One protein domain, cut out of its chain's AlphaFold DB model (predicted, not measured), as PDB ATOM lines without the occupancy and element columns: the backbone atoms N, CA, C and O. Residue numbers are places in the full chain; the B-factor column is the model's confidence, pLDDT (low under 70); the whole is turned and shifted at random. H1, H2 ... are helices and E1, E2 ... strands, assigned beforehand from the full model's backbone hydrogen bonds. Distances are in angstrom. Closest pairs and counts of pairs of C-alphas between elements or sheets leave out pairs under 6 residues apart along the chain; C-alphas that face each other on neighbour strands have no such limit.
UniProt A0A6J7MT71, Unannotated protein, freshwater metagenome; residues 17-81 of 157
ATOM      1  N   LEU A  17      26.622  35.115  26.042       90.50
ATOM      2  CA  LEU A  17      27.470  35.969  25.214       90.50
ATOM      3  C   LEU A  17      28.932  35.750  25.564       90.50
ATOM      4  O   LEU A  17      29.298  35.649  26.737       90.50
ATOM      5  N   ALA A  18      29.766  35.711  24.529       93.19
ATOM      6  CA  ALA A  18      31.205  35.678  24.699       93.19
ATOM      7  C   ALA A  18      31.723  37.041  25.173       93.19
ATOM      8  O   ALA A  18      31.265  38.093  24.721       93.19
ATOM      9  N   PHE A  19      32.718  37.016  26.049       94.62
ATOM     10  CA  PHE A  19      33.456  38.187  26.492       94.62
ATOM     11  C   PHE A  19      34.926  37.828  26.726       94.62
ATOM     12  O   PHE A  19      35.321  36.660  26.671       94.62
ATOM     13  N   VAL A  20      35.744  38.858  26.951       94.94
ATOM     14  CA  VAL A  20      37.181  38.709  27.181       94.94
ATOM     15  C   VAL A  20      37.513  38.982  28.643       94.94
ATOM     16  O   VAL A  20      37.230  40.067  29.151       94.94
ATOM     17  N   VAL A  21      38.164  38.021  29.292       93.31
ATOM     18  CA  VAL A  21      38.772  38.166  30.618       93.31
ATOM     19  C   VAL A  21      40.218  38.623  30.441       93.31
ATOM     20  O   VAL A  21      40.978  38.034  29.671       93.31
ATOM     21  N   GLN A  22      40.606  39.683  31.145       92.62
ATOM     22  CA  GLN A  22      41.983  40.183  31.146       92.62
ATOM     23  C   GLN A  22      42.738  39.654  32.365       92.62
ATOM     24  O   GLN A  22      42.134  39.417  33.409       92.62
ATOM     25  N   GLY A  23      44.061  39.521  32.253       90.31
ATOM     26  CA  GLY A  23      44.896  39.183  33.407       90.31
ATOM     27  C   GLY A  23      44.821  37.716  33.846       90.31
ATOM     28  O   GLY A  23      45.092  37.426  35.007       90.31
ATOM     29  N   THR A  24      44.455  36.779  32.960       90.69
ATOM     30  CA  THR A  24      44.328  35.346  33.306       90.69
ATOM     31  C   THR A  24      45.656  34.677  33.692       90.69
ATOM     32  O   THR A  24      45.653  33.579  34.235       90.69
ATOM     33  N   ALA A  25      46.783  35.354  33.472       91.81
ATOM     34  CA  ALA A  25      48.126  34.980  33.904       91.81
ATOM     35  C   ALA A  25      48.766  36.063  34.804       91.81
ATOM     36  O   ALA A  25      49.966  36.319  34.719       91.81
ATOM     37  N   ALA A  26      47.974  36.759  35.630       91.44
ATOM     38  CA  ALA A  26      48.450  37.814  36.538       91.44
ATOM     39  C   ALA A  26      48.835  37.318  37.952       91.44
ATOM     40  O   ALA A  26      48.922  38.116  38.882       91.44
ATOM     41  N   ASP A  27      49.059  36.015  38.132       93.19
ATOM     42  CA  ASP A  27      49.521  35.455  39.405       93.19
ATOM     43  C   ASP A  27      50.973  35.876  39.696       93.19
ATOM     44  O   ASP A  27      51.877  35.645  38.887       93.19
ATOM     45  N   LEU A  28      51.214  36.483  40.863       95.56
ATOM     46  CA  LEU A  28      52.546  36.947  41.271       95.56
ATOM     47  C   LEU A  28      53.562  35.805  41.383       95.56
ATOM     48  O   LEU A  28      54.757  36.037  41.200       95.56
ATOM     49  N   ARG A  29      53.105  34.569  41.616       96.06
ATOM     50  CA  ARG A  29      53.965  33.380  41.734       96.06
ATOM     51  C   ARG A  29      54.696  33.043  40.437       96.06
ATOM     52  O   ARG A  29      55.726  32.368  40.490       96.06
ATOM     53  N   PHE A  30      54.215  33.543  39.296       95.56
ATOM     54  CA  PHE A  30      54.930  33.443  38.025       95.56
ATOM     55  C   PHE A  30      56.155  34.360  37.952       95.56
ATOM     56  O   PHE A  30      57.042  34.101  37.149       95.56
ATOM     57  N   LEU A  31      56.210  35.441  38.735       96.25
ATOM     58  CA  LEU A  31      57.285  36.441  38.677       96.25
ATOM     59  C   LEU A  31      58.174  36.446  39.926       96.25
ATOM     60  O   LEU A  31      59.317  36.892  39.846       96.25
ATOM     61  N   ASP A  32      57.678  35.938  41.055       97.12
ATOM     62  CA  ASP A  32      58.424  35.831  42.309       97.12
ATOM     63  C   ASP A  32      58.489  34.373  42.785       97.12
ATOM     64  O   ASP A  32      57.501  33.792  43.240       97.12
ATOM     65  N   GLY A  33      59.683  33.784  42.689       96.06
ATOM     66  CA  GLY A  33      59.956  32.418  43.138       96.06
ATOM     67  C   GLY A  33      60.022  32.240  44.653       96.06
ATOM     68  O   GLY A  33      60.059  31.103  45.119       96.06
ATOM     69  N   ASN A  34      60.019  33.326  45.433       97.25
ATOM     70  CA  ASN A  34      59.956  33.233  46.892       97.25
ATOM     71  C   ASN A  34      58.530  32.976  47.396       97.25
ATOM     72  O   ASN A  34      58.359  32.514  48.525       97.25
ATOM     73  N   ILE A  35      57.511  33.265  46.582       97.38
ATOM     74  CA  ILE A  35      56.115  32.952  46.897       97.38
ATOM     75  C   ILE A  35      55.860  31.497  46.497       97.38
ATOM     76  O   ILE A  35      56.028  31.142  45.332       97.38
ATOM     77  N   ASP A  36      55.456  30.658  47.452       96.06
ATOM     78  CA  ASP A  36      55.264  29.210  47.272       96.06
ATOM     79  C   ASP A  36      56.438  28.518  46.531       96.06
ATOM     80  O   ASP A  36      56.237  28.026  45.421       96.06
ATOM     81  N   PRO A  37      57.673  28.484  47.077       96.88
ATOM     82  CA  PRO A  37      58.848  27.985  46.350       96.88
ATOM     83  C   PRO A  37      58.696  26.546  45.825       96.88
ATOM     84  O   PRO A  37      58.188  25.667  46.524       96.88
ATOM     85  N   SER A  38      59.168  26.291  44.602       97.38
ATOM     86  CA  SER A  38      59.175  24.969  43.956       97.38
ATOM     87  C   SER A  38      60.305  24.854  42.923       97.38
ATOM     88  O   SER A  38      61.051  25.810  42.725       97.38
ATOM     89  N   ASP A  39      60.410  23.714  42.230       97.69
ATOM     90  CA  ASP A  39      61.406  23.492  41.168       97.69
ATOM     91  C   ASP A  39      61.042  24.219  39.849       97.69
ATOM     92  O   ASP A  39      61.670  23.987  38.816       97.69
ATOM     93  N   ARG A  40      60.000  25.068  39.852       96.81
ATOM     94  CA  ARG A  40      59.499  25.746  38.648       96.81
ATOM     95  C   ARG A  40      60.483  26.792  38.133       96.81
ATOM     96  O   ARG A  40      61.144  27.490  38.902       96.81
ATOM     97  N   GLU A  41      60.487  26.976  36.821       96.44
ATOM     98  CA  GLU A  41      61.106  28.146  36.209       96.44
ATOM     99  C   GLU A  41      60.276  29.407  36.513       96.44
ATOM    100  O   GLU A  41      59.044  29.391  36.485       96.44
ATOM    101  N   ILE A  42      60.958  30.512  36.827       97.44
ATOM    102  CA  ILE A  42      60.331  31.812  37.086       97.44
ATOM    103  C   ILE A  42      60.269  32.620  35.792       97.44
ATOM    104  O   ILE A  42      61.209  32.628  35.003       97.44
ATOM    105  N   GLY A  43      59.171  33.343  35.595       96.19
ATOM    106  CA  GLY A  43      58.908  34.134  34.396       96.19
ATOM    107  C   GLY A  43      58.162  33.367  33.307       96.19
ATOM    108  O   GLY A  43      58.029  33.886  32.196       96.19
ATOM    109  N   VAL A  44      57.647  32.174  33.614       93.81
ATOM    110  CA  VAL A  44      56.916  31.318  32.673       93.81
ATOM    111  C   VAL A  44      55.579  30.840  33.247       93.81
ATOM    112  O   VAL A  44      55.374  30.752  34.452       93.81
ATOM    113  N   THR A  45      54.660  30.542  32.338       92.56
ATOM    114  CA  THR A  45      53.369  29.873  32.539       92.56
ATOM    115  C   THR A  45      53.329  28.652  31.618       92.56
ATOM    116  O   THR A  45      54.248  28.465  30.817       92.56
ATOM    117  N   LEU A  46      52.239  27.873  31.614       89.06
ATOM    118  CA  LEU A  46      52.079  26.813  30.604       89.06
ATOM    119  C   LEU A  46      52.033  27.326  29.143       89.06
ATOM    120  O   LEU A  46      52.142  26.539  28.214       89.06
ATOM    121  N   TRP A  47      51.857  28.637  28.935       89.62
ATOM    122  CA  TRP A  47      51.760  29.281  27.618       89.62
ATOM    123  C   TRP A  47      52.922  30.250  27.342       89.62
ATOM    124  O   TRP A  47      52.779  31.205  26.574       89.62
ATOM    125  N   GLY A  48      54.072  30.042  27.988       89.81
ATOM    126  CA  GLY A  48      55.234  30.927  27.882       89.81
ATOM    127  C   GLY A  48      55.163  32.096  28.862       89.81
ATOM    128  O   GLY A  48      54.638  31.948  29.966       89.81
ATOM    129  N   SER A  49      55.710  33.262  28.503       93.44
ATOM    130  CA  SER A  49      55.820  34.373  29.459       93.44
ATOM    131  C   SER A  49      54.444  34.892  29.914       93.44
ATOM    132  O   SER A  49      53.532  35.012  29.089       93.44
ATOM    133  N   PRO A  50      54.272  35.272  31.198       92.75
ATOM    134  CA  PRO A  50      53.004  35.782  31.721       92.75
ATOM    135  C   PRO A  50      52.449  36.963  30.920       92.75
ATOM    136  O   PRO A  50      51.246  37.053  30.682       92.75
ATOM    137  N   GLN A  51      53.324  37.862  30.453       91.31
ATOM    138  CA  GLN A  51      52.914  38.993  29.622       91.31
ATOM    139  C   GLN A  51      52.265  38.521  28.318       91.31
ATOM    140  O   GLN A  51      51.208  39.029  27.963       91.31
ATOM    141  N   VAL A  52      52.859  37.557  27.613       91.50
ATOM    142  CA  VAL A  52      52.297  37.040  26.355       91.50
ATOM    143  C   VAL A  52      51.023  36.242  26.624       91.50
ATOM    144  O   VAL A  52      50.003  36.491  25.977       91.50
ATOM    145  N   ALA A  53      51.045  35.352  27.619       90.94
ATOM    146  CA  ALA A  53      49.906  34.515  27.992       90.94
ATOM    147  C   ALA A  53      48.645  35.345  28.304       90.94
ATOM    148  O   ALA A  53      47.553  35.002  27.852       90.94
ATOM    149  N   ASN A  54      48.804  36.493  28.976       90.38
ATOM    150  CA  ASN A  54      47.710  37.417  29.299       90.38
ATOM    151  C   ASN A  54      46.979  37.995  28.076       90.38
ATOM    152  O   ASN A  54      45.802  38.345  28.177       90.38
ATOM    153  N   TYR A  55      47.656  38.122  26.933       89.31
ATOM    154  CA  TYR A  55      47.084  38.708  25.714       89.31
ATOM    155  C   TYR A  55      46.832  37.681  24.606       89.31
ATOM    156  O   TYR A  55      46.248  38.028  23.572       89.31
ATOM    157  N   MET A  56      47.199  36.417  24.818       88.69
ATOM    158  CA  MET A  56      46.969  35.351  23.851       88.69
ATOM    159  C   MET A  56      45.466  35.024  23.745       88.69
ATOM    160  O   MET A  56      44.802  34.855  24.768       88.69
ATOM    161  N   PRO A  57      44.878  34.928  22.537       83.44
ATOM    162  CA  PRO A  57      43.471  34.536  22.380       83.44
ATOM    163  C   PRO A  57      43.174  33.132  22.920       83.44
ATOM    164  O   PRO A  57      42.121  32.911  23.503       83.44
ATOM    165  N   ALA A  58      44.131  32.215  22.761       81.00
ATOM    166  CA  ALA A  58      44.065  30.840  23.251       81.00
ATOM    167  C   ALA A  58      44.460  30.688  24.734       81.00
ATOM    168  O   ALA A  58      44.569  29.566  25.219       81.00
ATOM    169  N   GLY A  59      44.713  31.787  25.457       80.06
ATOM    170  CA  GLY A  59      44.997  31.718  26.890       80.06
ATOM    171  C   GLY A  59      43.805  31.133  27.652       80.06
ATOM    172  O   GLY A  59      42.654  31.427  27.316       80.06
ATOM    173  N   ILE A  60      44.075  30.318  28.680       82.31
ATOM    174  CA  ILE A  60      43.034  29.695  29.512       82.31
ATOM    175  C   ILE A  60      42.031  30.763  29.962       82.31
ATOM    176  O   ILE A  60      42.418  31.823  30.463       82.31
ATOM    177  N   THR A  61      40.746  30.491  29.719       87.81
ATOM    178  CA  THR A  61      39.596  31.329  30.115       87.81
ATOM    179  C   THR A  61      39.487  32.686  29.428       87.81
ATOM    180  O   THR A  61      38.492  33.385  29.617       87.81
ATOM    181  N   ARG A  62      40.474  33.097  28.626       91.50
ATOM    182  CA  ARG A  62      40.528  34.474  28.133       91.50
ATOM    183  C   ARG A  62      39.305  34.830  27.300       91.50
ATOM    184  O   ARG A  62      38.704  35.868  27.541       91.50
ATOM    185  N   VAL A  63      38.929  33.983  26.348       93.88
ATOM    186  CA  VAL A  63      37.666  34.115  25.616       93.88
ATOM    187  C   VAL A  63      36.705  33.076  26.170       93.88
ATOM    188  O   VAL A  63      36.921  31.877  26.009       93.88
ATOM    189  N   THR A  64      35.664  33.533  26.854       94.12
ATOM    190  CA  THR A  64      34.703  32.665  27.543       94.12
ATOM    191  C   THR A  64      33.299  33.248  27.446       94.12
ATOM    192  O   THR A  64      33.119  34.368  26.974       94.12
ATOM    193  N   THR A  65      32.296  32.491  27.874       94.56
ATOM    194  CA  THR A  65      30.920  32.971  28.027       94.56
ATOM    195  C   THR A  65      30.571  33.136  29.504       94.56
ATOM    196  O   THR A  65      31.317  32.677  30.374       94.56
ATOM    197  N   LEU A  66      29.448  33.785  29.835       93.00
ATOM    198  CA  LEU A  66      29.072  33.997  31.240       93.00
ATOM    199  C   LEU A  66      28.821  32.666  31.950       93.00
ATOM    200  O   LEU A  66      29.264  32.479  33.083       93.00
ATOM    201  N   ARG A  67      28.155  31.717  31.283       93.38
ATOM    202  CA  ARG A  67      27.881  30.402  31.883       93.38
ATOM    203  C   ARG A  67      29.162  29.599  32.081       93.38
ATOM    204  O   ARG A  67      29.325  28.988  33.135       93.38
ATOM    205  N   ALA A  68      30.077  29.634  31.112       93.69
ATOM    206  CA  ALA A  68      31.377  28.982  31.240       93.69
ATOM    207  C   ALA A  68      32.212  29.613  32.370       93.69
ATOM    208  O   ALA A  68      32.758  28.882  33.198       93.69
ATOM    209  N   TRP A  69      32.226  30.950  32.479       94.06
ATOM    210  CA  TRP A  69      32.846  31.672  33.596       94.06
ATOM    211  C   TRP A  69      32.315  31.221  34.955       94.06
ATOM    212  O   TRP A  69      33.090  30.793  35.811       94.06
ATOM    213  N   LEU A  70      30.992  31.262  35.135       94.38
ATOM    214  CA  LEU A  70      30.348  30.857  36.385       94.38
ATOM    215  C   LEU A  70      30.633  29.399  36.742       94.38
ATOM    216  O   LEU A  70      30.841  29.095  37.909       94.38
ATOM    217  N   ASN A  71      30.676  28.509  35.750       94.94
ATOM    218  CA  ASN A  71      30.880  27.086  35.984       94.94
ATOM    219  C   ASN A  71      32.316  26.720  36.391       94.94
ATOM    220  O   ASN A  71      32.469  25.816  37.207       94.94
ATOM    221  N   GLN A  72      33.338  27.372  35.830       94.12
ATOM    222  CA  GLN A  72      34.730  26.922  35.986       94.12
ATOM    223  C   GLN A  72      35.624  27.890  36.772       94.12
ATOM    224  O   GLN A  72      36.530  27.432  37.462       94.12
ATOM    225  N   TRP A  73      35.386  29.204  36.717       92.75
ATOM    226  CA  TRP A  73      36.359  30.197  37.210       92.75
ATOM    227  C   TRP A  73      35.779  31.250  38.156       92.75
ATOM    228  O   TRP A  73      36.523  32.043  38.726       92.75
ATOM    229  N   SER A  74      34.459  31.275  38.342       92.62
ATOM    230  CA  SER A  74      33.831  32.154  39.326       92.62
ATOM    231  C   SER A  74      34.230  31.765  40.744       92.62
ATOM    232  O   SER A  74      34.132  30.602  41.118       92.62
ATOM    233  N   LEU A  75      34.595  32.767  41.543       90.94
ATOM    234  CA  LEU A  75      34.953  32.592  42.949       90.94
ATOM    235  C   LEU A  75      33.846  31.894  43.760       90.94
ATOM    236  O   LEU A  75      34.133  30.967  44.506       90.94
ATOM    237  N   ASP A  76      32.591  32.313  43.580       94.00
ATOM    238  CA  ASP A  76      31.471  31.869  44.424       94.00
ATOM    239  C   ASP A  76      30.643  30.736  43.801       94.00
ATOM    240  O   ASP A  76      29.889  30.050  44.494       94.00
ATOM    241  N   HIS A  77      30.734  30.554  42.479       94.69
ATOM    242  CA  HIS A  77      29.837  29.662  41.734       94.69
ATOM    243  C   HIS A  77      30.538  28.507  41.018       94.69
ATOM    244  O   HIS A  77      29.841  27.656  40.453       94.69
ATOM    245  N   THR A  78      31.875  28.451  41.034       95.81
ATOM    246  CA  THR A  78      32.599  27.396  40.323       95.81
ATOM    247  C   THR A  78      32.215  26.006  40.831       95.81
ATOM    248  O   THR A  78      32.069  25.748  42.029       95.81
ATOM    249  N   ASN A  79      32.054  25.084  39.887       94.88
ATOM    250  CA  ASN A  79      32.006  23.655  40.161       94.88
ATOM    251  C   ASN A  79      33.388  23.007  39.995       94.88
ATOM    252  O   ASN A  79      33.536  21.833  40.314       94.88
ATOM    253  N   ALA A  80      34.403  23.737  39.534       94.19
ATOM    254  CA  ALA A  80      35.787  23.274  39.435       94.19
ATOM    255  C   ALA A  80      36.574  23.560  40.732       94.19
ATOM    256  O   ALA A  80      37.651  24.148  40.705       94.19
ATOM    257  N   ASP A  81      36.021  23.143  41.875       95.06
ATOM    258  CA  ASP A  81      36.622  23.297  43.205       95.06
ATOM    259  C   ASP A  81      36.958  21.919  43.786       95.06
ATOM    260  O   ASP A  81      36.103  21.212  44.324       95.06
TER     261      ASP A  81
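What this domain is: This is residues 17 to 81 of the 157 residues of the protein "Unannotated protein" of freshwater metagenome (UniProt A0A6J7MT71). This model has little regular structure: a long loop, residues 21 to 49, reaches away from a short antiparallel ribbon of E1 and E2 near H2, and returns through H1. Of 65 printed residues, 19 are in two named strands and two named helices, ordered E1, H1, E2, H2, mixed in class. It is only just loose, close to compact: radius of gyration of the C-alphas 13.3 A, spans 37 by 25 by 13 A.

How they stand to each other: Look at E1, residues 18 to 20, antiparallel to E2, residues 63 to 65: N 19 and O 64 are within hydrogen-bond range, 2.8 A. H2, residues 66 to 72, has its closest C-alpha to E1 at Leu 66, 7.1 A from that of Ala 18. H1, residues 50 to 55, is apart from H2. In H2 every O i to N i+4 pair is within hydrogen-bond range, in H1 1 of 2.

Where its parts are: Find E1 beginning at C-alpha 18, (31.205, 35.678, 24.699). H1 runs 8.9 A; H2 runs 10.2 A to C-alpha 72, (34.730, 26.922, 35.986).

The domain as a whole: The farthest C-alphas, Leu 17 and Asp 39, are 39.5 A apart. The E1 to H1 link is long. The printed part has no cut; no printed residue is under 70 in pLDDT.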